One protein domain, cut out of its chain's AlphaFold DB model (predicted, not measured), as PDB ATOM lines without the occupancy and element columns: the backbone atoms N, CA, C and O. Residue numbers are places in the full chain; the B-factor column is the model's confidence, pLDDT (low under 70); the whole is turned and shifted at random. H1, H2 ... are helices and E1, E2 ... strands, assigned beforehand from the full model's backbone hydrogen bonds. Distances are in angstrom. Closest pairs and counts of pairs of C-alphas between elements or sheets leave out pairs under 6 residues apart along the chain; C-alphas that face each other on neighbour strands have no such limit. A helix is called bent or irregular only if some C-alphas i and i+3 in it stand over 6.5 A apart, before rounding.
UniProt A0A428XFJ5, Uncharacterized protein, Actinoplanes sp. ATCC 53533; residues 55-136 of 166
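Overview. This is residues 55 to 136 of the 166 residues of an uncharacterized protein of Actinoplanes sp. ATCC 53533 (UniProt A0A428XFJ5). One twisted sheet of five antiparallel strands runs through the model, with the short helix H1 over E3 on one of its faces and the longer, irregular helix H2 at the end of the sheet where E3 begins. The long link of residues 77 to 88 lies toward that helical end, the tight link between E3 and E4 lies at the opposite end, and the longest axis goes roughly along the strands. The printed part has 82 residues, with two named helices and five named strands in the order H1, E1, E2, H2, E3, E4, E5; the sheet's order is E1 - E2 - E3 - E4 - E5, and the class is mixed, helices and strands. The whole is compact, with a radius of gyration of the C-alphas of 12.8 A, and its outline is elongated, spanning 40 by 21 by 21 A.

Along the chain. Find C-alpha 55 at (176.971, 81.726, 171.689); from there H1 runs over residues 55 to 59, 6.0 A from first to last C-alpha. E1 follows with residues 61 to 68, 18.0 A long, and bends by 51 degrees at residue 64. E2, residues 71 to 76, comes back over 15.8 A. After residues 77 to 88, look for C-alpha 89 at (163.195, 71.363, 161.531), where H2 begins; it holds residues 89 to 101 and is 16.6 A long. H2 is irregular, with C-alphas 94 and 97 lying 9.1 A apart. E3 comes next, residues 102 to 108, 20.1 A long. E4 holds residues 114 to 121, also 20.1 A. E5, residues 130 to 135, runs 16.1 A and ends at C-alpha 135, at (174.219, 92.719, 166.049).

Arrangement. Begin with the sheet, whose edge strands are E1 and E5. E1 and E2 form an antiparallel hairpin at 159 degrees between their directions; look at N 65 and O 73, 2.8 A apart, within hydrogen-bond range. E2 and E3 are antiparallel at 151 degrees, and N 76 and O 102 come within hydrogen-bond range at 2.8 A. E3, E4 and E5 make a meander, each strand the antiparallel neighbour of the one before. In the hairpin of E3 and E4, at 166 degrees, N 105 and O 118 are 2.8 A apart; in that of E4 and E5, at 171 degrees, N 134 and O 117 are 2.8 A apart, both pairs within hydrogen-bond range. H1 is on the sheet at a height of 8.6 A, over E3; its closest C-alphas to E2 are those of Val 57 and Thr 76, 6.5 A apart. H2 is on the sheet too, at a height of 7.0 A. It lies over E3, but only just, with 3 of its 13 C-alphas falling there, and runs along the strands at 27 degrees to E3 on the local plane. The closest C-alphas of H2 and E2 are those of Ala 101 and Thr 75, 5.1 A apart. H1 and H2 are apart. Every O i to N i+4 pair is within hydrogen-bond range in H1; in H2 it is 4 of 9, beside 8 of 10 O i to N i+3 pairs.

Size, cuts and confidence. The two C-alphas farthest apart are those of Gln 111 and Lys 126, at 41.0 A, the one between E3 and E4, the other between E4 and E5. The printed part has no cut. The link from E2 to H2, 12 residues, is long; the link from E4 to E5 is short, and the others are tight. The mean pLDDT of the printed part is 90.6; look for low confidence, under 70, at residues 81 to 84.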
ATOM      1  N   GLY A  55     176.170  82.760 171.054       80.69
ATOM      2  CA  GLY A  55     176.971  81.726 171.689       80.69
ATOM      3  C   GLY A  55     176.694  80.332 171.127       80.69
ATOM      4  O   GLY A  55     177.641  79.571 170.930       80.69
ATOM      5  N   ALA A  56     175.439  80.000 170.811       78.69
ATOM      6  CA  ALA A  56     175.092  78.715 170.208       78.69
ATOM      7  C   ALA A  56     175.697  78.567 168.803       78.69
ATOM      8  O   ALA A  56     176.368  77.568 168.536       78.69
ATOM      9  N   VAL A  57     175.579  79.604 167.960       77.38
ATOM     10  CA  VAL A  57     176.258  79.661 166.652       77.38
ATOM     11  C   VAL A  57     177.759  79.485 166.840       77.38
ATOM     12  O   VAL A  57     178.363  78.642 166.181       77.38
ATOM     13  N   LEU A  58     178.359  80.265 167.746       81.25
ATOM     14  CA  LEU A  58     179.805  80.342 167.926       81.25
ATOM     15  C   LEU A  58     180.425  79.040 168.447       81.25
ATOM     16  O   LEU A  58     181.536  78.699 168.049       81.25
ATOM     17  N   ARG A  59     179.716  78.294 169.302       81.25
ATOM     18  CA  ARG A  59     180.162  76.984 169.810       81.25
ATOM     19  C   ARG A  59     180.177  75.899 168.732       81.25
ATOM     20  O   ARG A  59     180.969  74.969 168.834       81.25
ATOM     21  N   ALA A  60     179.326  76.024 167.717       81.50
ATOM     22  CA  ALA A  60     179.228  75.084 166.603       81.50
ATOM     23  C   ALA A  60     180.147  75.440 165.422       81.50
ATOM     24  O   ALA A  60     180.059  74.833 164.353       81.50
ATOM     25  N   ILE A  61     181.001  76.453 165.579       78.69
ATOM     26  CA  ILE A  61     181.891  76.891 164.513       78.69
ATOM     27  C   ILE A  61     183.131  76.009 164.421       78.69
ATOM     28  O   ILE A  61     183.818  75.741 165.406       78.69
ATOM     29  N   VAL A  62     183.471  75.674 163.182       73.94
ATOM     30  CA  VAL A  62     184.713  75.017 162.790       73.94
ATOM     31  C   VAL A  62     185.486  75.901 161.805       73.94
ATOM     32  O   VAL A  62     184.920  76.765 161.128       73.94
ATOM     33  N   ASP A  63     186.805  75.704 161.742       80.81
ATOM     34  CA  ASP A  63     187.695  76.323 160.747       80.81
ATOM     35  C   ASP A  63     187.676  77.864 160.691       80.81
ATOM     36  O   ASP A  63     187.761  78.465 159.613       80.81
ATOM     37  N   VAL A  64     187.604  78.532 161.850       90.94
ATOM     38  CA  VAL A  64     187.658  80.002 161.917       90.94
ATOM     39  C   VAL A  64     188.975  80.530 161.382       90.94
ATOM     40  O   VAL A  64     190.055  80.172 161.849       90.94
ATOM     41  N   LYS A  65     188.874  81.480 160.459       94.62
ATOM     42  CA  LYS A  65     190.001  82.261 159.964       94.62
ATOM     43  C   LYS A  65     189.727  83.733 160.165       94.62
ATOM     44  O   LYS A  65     188.634  84.228 159.889       94.62
ATOM     45  N   GLN A  66     190.753  84.448 160.603       96.31
ATOM     46  CA  GLN A  66     190.732  85.897 160.577       96.31
ATOM     47  C   GLN A  66     190.906  86.367 159.126       96.31
ATOM     48  O   GLN A  66     191.882  86.020 158.465       96.31
ATOM     49  N   THR A  67     189.949  87.141 158.619       96.75
ATOM     50  CA  THR A  67     189.928  87.660 157.237       96.75
ATOM     51  C   THR A  67     190.324  89.135 157.153       96.75
ATOM     52  O   THR A  67     190.500  89.682 156.068       96.75
ATOM     53  N   GLY A  68     190.489  89.782 158.307       96.00
ATOM     54  CA  GLY A  68     190.976  91.147 158.462       96.00
ATOM     55  C   GLY A  68     191.036  91.527 159.940       96.00
ATOM     56  O   GLY A  68     190.635  90.752 160.810       96.00
ATOM     57  N   ALA A  69     191.528  92.724 160.260       97.00
ATOM     58  CA  ALA A  69     191.495  93.216 161.637       97.00
ATOM     59  C   ALA A  69     190.049  93.191 162.178       97.00
ATOM     60  O   ALA A  69     189.147  93.778 161.573       97.00
ATOM     61  N   GLY A  70     189.838  92.450 163.272       96.81
ATOM     62  CA  GLY A  70     188.533  92.272 163.915       96.81
ATOM     63  C   GLY A  70     187.479  91.522 163.090       96.81
ATOM     64  O   GLY A  70     186.305  91.591 163.436       96.81
ATOM     65  N   ARG A  71     187.851  90.835 162.001       98.00
ATOM     66  CA  ARG A  71     186.919  90.123 161.110       98.00
ATOM     67  C   ARG A  71     187.275  88.652 160.995       98.00
ATOM     68  O   ARG A  71     188.427  88.316 160.732       98.00
ATOM     69  N   PHE A  72     186.269  87.800 161.126       96.56
ATOM     70  CA  PHE A  72     186.407  86.350 161.110       96.56
ATOM     71  C   PHE A  72     185.391  85.721 160.163       96.56
ATOM     72  O   PHE A  72     184.280  86.228 160.008       96.56
ATOM     73  N   ALA A  73     185.770  84.611 159.541       95.81
ATOM     74  CA  ALA A  73     184.885  83.792 158.725       95.81
ATOM     75  C   ALA A  73     185.226  82.307 158.886       95.81
ATOM     76  O   ALA A  73     186.364  81.955 159.197       95.81
ATOM     77  N   GLY A  74     184.246  81.450 158.637       94.38
ATOM     78  CA  GLY A  74     184.391  79.995 158.654       94.38
ATOM     79  C   GLY A  74     183.039  79.338 158.408       94.38
ATOM     80  O   GLY A  74     182.196  79.912 157.710       94.38
ATOM     81  N   THR A  75     182.806  78.170 158.999       93.88
ATOM     82  CA  THR A  75     181.522  77.465 158.896       93.88
ATOM     83  C   THR A  75     180.976  77.077 160.262       93.88
ATOM     84  O   THR A  75     181.740  76.828 161.185       93.88
ATOM     85  N   THR A  76     179.654  77.028 160.389       91.19
ATOM     86  CA  THR A  76     178.940  76.551 161.575       91.19
ATOM     87  C   THR A  76     178.092  75.334 161.211       91.19
ATOM     88  O   THR A  76     177.544  75.265 160.104       91.19
ATOM     89  N   ASP A  77     178.015  74.375 162.127       91.62
ATOM     90  CA  ASP A  77     177.166  73.194 162.001       91.62
ATOM     91  C   ASP A  77     175.800  73.457 162.652       91.62
ATOM     92  O   ASP A  77     175.656  73.433 163.872       91.62
ATOM     93  N   LEU A  78     174.778  73.683 161.823       89.50
ATOM     94  CA  LEU A  78     173.399  73.918 162.268       89.50
ATOM     95  C   LEU A  78     172.709  72.655 162.801       89.50
ATOM     96  O   LEU A  78     171.590  72.739 163.298       89.50
ATOM     97  N   THR A  79     173.327  71.480 162.663       88.50
ATOM     98  CA  THR A  79     172.810  70.228 163.231       88.50
ATOM     99  C   THR A  79     173.215  70.044 164.691       88.50
ATOM    100  O   THR A  79     172.591  69.253 165.406       88.50
ATOM    101  N   LEU A  80     174.228  70.783 165.159       85.19
ATOM    102  CA  LEU A  80     174.591  70.815 166.568       85.19
ATOM    103  C   LEU A  80     173.523  71.591 167.337       85.19
ATOM    104  O   LEU A  80     173.315  72.783 167.132       85.19
ATOM    105  N   LYS A  81     172.819  70.879 168.221       61.56
ATOM    106  CA  LYS A  81     171.719  71.447 169.001       61.56
ATOM    107  C   LYS A  81     172.238  72.507 169.977       61.56
ATOM    108  O   LYS A  81     173.118  72.228 170.789       61.56
ATOM    109  N   GLY A  82     171.641  73.692 169.917       62.25
ATOM    110  CA  GLY A  82     171.704  74.746 170.927       62.25
ATOM    111  C   GLY A  82     170.305  75.336 171.119       62.25
ATOM    112  O   GLY A  82     169.374  74.920 170.437       62.25
ATOM    113  N   GLU A  83     170.148  76.298 172.024       58.00
ATOM    114  CA  GLU A  83     168.852  76.957 172.273       58.00
ATOM    115  C   GLU A  83     168.433  77.916 171.134       58.00
ATOM    116  O   GLU A  83     167.303  78.393 171.100       58.00
ATOM    117  N   SER A  84     169.313  78.169 170.152       63.41
ATOM    118  CA  SER A  84     169.019  79.013 168.989       63.41
ATOM    119  C   SER A  84     168.371  78.229 167.833       63.41
ATOM    120  O   SER A  84     169.072  77.581 167.048       63.41
ATOM    121  N   ASP A  85     167.060  78.368 167.640       76.00
ATOM    122  CA  ASP A  85     166.346  77.860 166.455       76.00
ATOM    123  C   ASP A  85     166.592  78.755 165.219       76.00
ATOM    124  O   ASP A  85     165.735  79.516 164.765       76.00
ATOM    125  N   ILE A  86     167.804  78.696 164.654       83.69
ATOM    126  CA  ILE A  86     168.219  79.506 163.484       83.69
ATOM    127  C   ILE A  86     167.395  79.159 162.230       83.69
ATOM    128  O   ILE A  86     167.138  80.012 161.373       83.69
ATOM    129  N   VAL A  87     167.018  77.887 162.099       88.81
ATOM    130  CA  VAL A  87     166.140  77.353 161.055       88.81
ATOM    131  C   VAL A  87     165.168  76.360 161.680       88.81
ATOM    132  O   VAL A  87     165.528  75.669 162.624       88.81
ATOM    133  N   ASP A  88     163.964  76.253 161.118       89.75
ATOM    134  CA  ASP A  88     163.011  75.219 161.524       89.75
ATOM    135  C   ASP A  88     163.469  73.800 161.120       89.75
ATOM    136  O   ASP A  88     164.294  73.614 160.214       89.75
ATOM    137  N   ASP A  89     162.889  72.783 161.764       90.25
ATOM    138  CA  ASP A  89     163.195  71.363 161.531       90.25
ATOM    139  C   ASP A  89     163.022  70.935 160.068       90.25
ATOM    140  O   ASP A  89     163.783  70.115 159.541       90.25
ATOM    141  N   ALA A  90     162.012  71.479 159.383       92.38
ATOM    142  CA  ALA A  90     161.729  71.131 157.996       92.38
ATOM    143  C   ALA A  90     162.850  71.617 157.071       92.38
ATOM    144  O   ALA A  90     163.283  70.889 156.170       92.38
ATOM    145  N   ARG A  91     163.352  72.830 157.309       92.75
ATOM    146  CA  ARG A  91     164.471  73.415 156.580       92.75
ATOM    147  C   ARG A  91     165.790  72.760 156.965       92.75
ATOM    148  O   ARG A  91     166.582  72.495 156.063       92.75
ATOM    149  N   LEU A  92     166.011  72.441 158.242       92.69
ATOM    150  CA  LEU A  92     167.195  71.703 158.688       92.69
ATOM    151  C   LEU A  92     167.285  70.338 157.993       92.69
ATOM    152  O   LEU A  92     168.314  69.997 157.406       92.69
ATOM    153  N   LYS A  93     166.171  69.596 157.946       93.88
ATOM    154  CA  LYS A  93     166.076  68.328 157.209       93.88
ATOM    155  C   LYS A  93     166.334  68.505 155.712       93.88
ATOM    156  O   LYS A  93     166.991  67.662 155.107       93.88
ATOM    157  N   ALA A  94     165.819  69.576 155.108       96.19
ATOM    158  CA  ALA A  94     166.012  69.851 153.685       96.19
ATOM    159  C   ALA A  94     167.454  70.260 153.332       96.19
ATOM    160  O   ALA A  94     167.890  69.998 152.213       96.19
ATOM    161  N   LEU A  95     168.185  70.891 154.256       95.38
ATOM    162  CA  LEU A  95     169.605  71.222 154.091       95.38
ATOM    163  C   LEU A  95     170.488  69.964 154.086       95.38
ATOM    164  O   LEU A  95     171.506  69.933 153.391       95.38
ATOM    165  N   GLY A  96     170.110  68.924 154.839       95.25
ATOM    166  CA  GLY A  96     170.864  67.672 154.917       95.25
ATOM    167  C   GLY A  96     172.326  67.916 155.298       95.25
ATOM    168  O   GLY A  96     172.617  68.660 156.230       95.25
ATOM    169  N   GLU A  97     173.265  67.342 154.545       95.00
ATOM    170  CA  GLU A  97     174.705  67.523 154.790       95.00
ATOM    171  C   GLU A  97     175.169  68.987 154.696       95.00
ATOM    172  O   GLU A  97     176.130  69.361 155.364       95.00
ATOM    173  N   GLN A  98     174.479  69.853 153.940       94.06
ATOM    174  CA  GLN A  98     174.846  71.276 153.863       94.06
ATOM    175  C   GLN A  98     174.667  71.998 155.203       94.06
ATOM    176  O   GLN A  98     175.314  73.018 155.428       94.06
ATOM    177  N   ALA A  99     173.815  71.476 156.094       93.19
ATOM    178  CA  ALA A  99     173.618  72.040 157.425       93.19
ATOM    179  C   ALA A  99     174.885  71.957 158.290       93.19
ATOM    180  O   ALA A  99     175.047  72.787 159.176       93.19
ATOM    181  N   LYS A 100     175.796  71.016 158.010       92.12
ATOM    182  CA  LYS A 100     177.016  70.810 158.803       92.12
ATOM    183  C   LYS A 100     178.126  71.824 158.526       92.12
ATOM    184  O   LYS A 100     179.095  71.898 159.270       92.12
ATOM    185  N   ALA A 101     178.012  72.579 157.435       93.44
ATOM    186  CA  ALA A 101     179.053  73.493 156.979       93.44
ATOM    187  C   ALA A 101     178.453  74.781 156.396       93.44
ATOM    188  O   ALA A 101     178.718  75.160 155.252       93.44
ATOM    189  N   VAL A 102     177.621  75.467 157.180       93.94
ATOM    190  CA  VAL A 102     176.988  76.717 156.746       93.94
ATOM    191  C   VAL A 102     177.951  77.888 156.944       93.94
ATOM    192  O   VAL A 102     178.469  78.054 158.047       93.94
ATOM    193  N   PRO A 103     178.205  78.738 155.929       95.50
ATOM    194  CA  PRO A 103     179.139  79.847 156.081       95.50
ATOM    195  C   PRO A 103     178.693  80.834 157.162       95.50
ATOM    196  O   PRO A 103     177.541  81.281 157.161       95.50
ATOM    197  N   PHE A 104     179.626  81.236 158.022       93.44
ATOM    198  CA  PHE A 104     179.421  82.308 158.991       93.44
ATOM    199  C   PHE A 104     180.462  83.425 158.823       93.44
ATOM    200  O   PHE A 104     181.570  83.208 158.323       93.44
ATOM    201  N   GLU A 105     180.103  84.621 159.278       95.50
ATOM    202  CA  GLU A 105     181.002  85.761 159.459       95.50
ATOM    203  C   GLU A 105     180.798  86.351 160.855       95.50
ATOM    204  O   GLU A 105     179.665  86.435 161.330       95.50
ATOM    205  N   ALA A 106     181.877  86.797 161.495       95.56
ATOM    206  CA  ALA A 106     181.816  87.528 162.756       95.56
ATOM    207  C   ALA A 106     182.710  88.770 162.725       95.56
ATOM    208  O   ALA A 106     183.768  88.786 162.091       95.56
ATOM    209  N   THR A 107     182.282  89.820 163.420       97.25
ATOM    210  CA  THR A 107     183.065  91.046 163.607       97.25
ATOM    211  C   THR A 107     183.171  91.375 165.086       97.25
ATOM    212  O   THR A 107     182.173  91.333 165.807       97.25
ATOM    213  N   VAL A 108     184.365  91.757 165.528       96.75
ATOM    214  CA  VAL A 108     184.617  92.281 166.873       96.75
ATOM    215  C   VAL A 108     185.080  93.733 166.808       96.75
ATOM    216  O   VAL A 108     185.660  94.163 165.808       96.75
ATOM    217  N   ASP A 109     184.825  94.495 167.867       96.25
ATOM    218  CA  ASP A 109     185.378  95.842 168.018       96.25
ATOM    219  C   ASP A 109     186.849  95.824 168.482       96.25
ATOM    220  O   ASP A 109     187.459  94.771 168.680       96.25
ATOM    221  N   SER A 110     187.441  97.008 168.678       95.88
ATOM    222  CA  SER A 110     188.831  97.158 169.137       95.88
ATOM    223  C   SER A 110     189.087  96.638 170.555       95.88
ATOM    224  O   SER A 110     190.242  96.513 170.950       95.88
ATOM    225  N   GLN A 111     188.035  96.365 171.331       95.69
ATOM    226  CA  GLN A 111     188.115  95.759 172.660       95.69
ATOM    227  C   GLN A 111     187.894  94.237 172.605       95.69
ATOM    228  O   GLN A 111     187.887  93.590 173.648       95.69
ATOM    229  N   GLY A 112     187.711  93.663 171.410       93.88
ATOM    230  CA  GLY A 112     187.467  92.236 171.211       93.88
ATOM    231  C   GLY A 112     186.025  91.801 171.474       93.88
ATOM    232  O   GLY A 112     185.764  90.604 171.552       93.88
ATOM    233  N   ARG A 113     185.072  92.733 171.608       94.25
ATOM    234  CA  ARG A 113     183.659  92.395 171.845       94.25
ATOM    235  C   ARG A 113     182.956  92.085 170.531       94.25
ATOM    236  O   ARG A 113     183.132  92.815 169.558       94.25
ATOM    237  N   LEU A 114     182.138  91.035 170.506       93.62
ATOM    238  CA  LEU A 114     181.378  90.603 169.329       93.62
ATOM    239  C   LEU A 114     180.314  91.627 168.937       93.62
ATOM    240  O   LEU A 114     179.309  91.728 169.627       93.62
ATOM    241  N   THR A 115     180.495  92.317 167.813       95.38
ATOM    242  CA  THR A 115     179.568  93.347 167.297       95.38
ATOM    243  C   THR A 115     178.574  92.814 166.276       95.38
ATOM    244  O   THR A 115     177.476  93.354 166.157       95.38
ATOM    245  N   SER A 116     178.926  91.756 165.541       95.06
ATOM    246  CA  SER A 116     178.013  91.115 164.597       95.06
ATOM    247  C   SER A 116     178.372  89.656 164.345       95.06
ATOM    248  O   SER A 116     179.553  89.334 164.228       95.06
ATOM    249  N   THR A 117     177.342  88.824 164.185       93.56
ATOM    250  CA  THR A 117     177.417  87.455 163.663       93.56
ATOM    251  C   THR A 117     176.431  87.318 162.510       93.56
ATOM    252  O   THR A 117     175.275  87.723 162.621       93.56
ATOM    253  N   ILE A 118     176.868  86.748 161.392       94.50
ATOM    254  CA  ILE A 118     176.032  86.473 160.222       94.50
ATOM    255  C   ILE A 118     176.182  84.999 159.865       94.50
ATOM    256  O   ILE A 118     177.283  84.565 159.556       94.50
ATOM    257  N   VAL A 119     175.076  84.264 159.797       93.69
ATOM    258  CA  VAL A 119     175.022  82.910 159.229       93.69
ATOM    259  C   VAL A 119     174.328  82.975 157.870       93.69
ATOM    260  O   VAL A 119     173.217  83.498 157.750       93.69
ATOM    261  N   LYS A 120     174.985  82.477 156.820       96.06
ATOM    262  CA  LYS A 120     174.498  82.516 155.431       96.06
ATOM    263  C   LYS A 120     173.814  81.199 155.082       96.06
ATOM    264  O   LYS A 120     174.429  80.301 154.516       96.06
ATOM    265  N   ILE A 121     172.535  81.096 155.415       95.12
ATOM    266  CA  ILE A 121     171.746  79.874 155.265       95.12
ATOM    267  C   ILE A 121     171.401  79.657 153.778       95.12
ATOM    268  O   ILE A 121     170.729  80.508 153.180       95.12
ATOM    269  N   PRO A 122     171.803  78.528 153.166       96.56
ATOM    270  CA  PRO A 122     171.461  78.208 151.784       96.56
ATOM    271  C   PRO A 122     169.949  78.082 151.543       96.56
ATOM    272  O   PRO A 122     169.137  77.974 152.470       96.56
ATOM    273  N   ALA A 123     169.560  78.097 150.268       97.00
ATOM    274  CA  ALA A 123     168.215  77.696 149.873       97.00
ATOM    275  C   ALA A 123     168.057  76.183 150.081       97.00
ATOM    276  O   ALA A 123     168.957  75.426 149.730       97.00
ATOM    277  N   ALA A 124     166.922  75.754 150.630       96.25
ATOM    278  CA  ALA A 124     166.634  74.344 150.872       96.25
ATOM    279  C   ALA A 124     165.122  74.098 150.890       96.25
ATOM    280  O   ALA A 124     164.355  74.876 151.467       96.25
ATOM    281  N   GLY A 125     164.680  73.017 150.246       93.44
ATOM    282  CA  GLY A 125     163.257  72.734 150.069       93.44
ATOM    283  C   GLY A 125     162.544  73.889 149.358       93.44
ATOM    284  O   GLY A 125     162.890  74.244 148.234       93.44
ATOM    285  N   LYS A 126     161.549  74.489 150.023       93.50
ATOM    286  CA  LYS A 126     160.812  75.665 149.517       93.50
ATOM    287  C   LYS A 126     161.390  77.003 150.002       93.50
ATOM    288  O   LYS A 126     160.956  78.054 149.534       93.50
ATOM    289  N   ALA A 127     162.335  76.983 150.943       95.12
ATOM    290  CA  ALA A 127     162.914  78.190 151.520       95.12
ATOM    291  C   ALA A 127     164.030  78.743 150.622       95.12
ATOM    292  O   ALA A 127     164.943  78.022 150.216       95.12
ATOM    293  N   LYS A 128     163.981  80.049 150.338       96.94
ATOM    294  CA  LYS A 128     165.067  80.767 149.655       96.94
ATOM    295  C   LYS A 128     166.271  80.915 150.585       96.94
ATOM    296  O   LYS A 128     166.127  80.878 151.805       96.94
ATOM    297  N   ALA A 129     167.449  81.140 150.004       97.38
ATOM    298  CA  ALA A 129     168.633  81.498 150.775       97.38
ATOM    299  C   ALA A 129     168.352  82.742 151.632       97.38
ATOM    300  O   ALA A 129     167.657  83.665 151.198       97.38
ATOM    301  N   SER A 130     168.873  82.753 152.852       96.56
ATOM    302  CA  SER A 130     168.618  83.810 153.826       96.56
ATOM    303  C   SER A 130     169.830  84.037 154.720       96.56
ATOM    304  O   SER A 130     170.773  83.249 154.735       96.56
ATOM    305  N   ARG A 131     169.810  85.135 155.474       94.94
ATOM    306  CA  ARG A 131     170.836  85.441 156.469       94.94
ATOM    307  C   ARG A 131     170.192  85.496 157.839       94.94
ATOM    308  O   ARG A 131     169.181  86.173 157.995       94.94
ATOM    309  N   TYR A 132     170.798  84.817 158.800       91.25
ATOM    310  CA  TYR A 132     170.541  85.057 160.211       91.25
ATOM    311  C   TYR A 132     171.592  86.047 160.698       91.25
ATOM    312  O   TYR A 132     172.786  85.811 160.507       91.25
ATOM    313  N   VAL A 133     171.156  87.204 161.191       93.06
ATOM    314  CA  VAL A 133     172.036  88.333 161.505       93.06
ATOM    315  C   VAL A 133     171.792  88.761 162.936       93.06
ATOM    316  O   VAL A 133     170.679  89.138 163.287       93.06
ATOM    317  N   ILE A 134     172.861  88.747 163.721       91.31
ATOM    318  CA  ILE A 134     172.893  89.264 165.080       91.31
ATOM    319  C   ILE A 134     173.824  90.472 165.096       91.31
ATOM    320  O   ILE A 134     174.894  90.459 164.476       91.31
ATOM    321  N   THR A 135     173.416  91.519 165.805       93.81
ATOM    322  CA  THR A 135     174.219  92.719 166.049       93.81
ATOM    323  C   THR A 135     174.107  93.119 167.505       93.81
ATOM    324  O   THR A 135     173.000  93.209 168.033       93.81
ATOM    325  N   TYR A 136     175.245  93.423 168.118       91.81
ATOM    326  CA  TYR A 136     175.328  93.911 169.490       91.81
ATOM    327  C   TYR A 136     175.849  95.341 169.495       91.81
ATOM    328  O   TYR A 136     176.734  95.713 168.722       91.81
TER     329      TYR A 136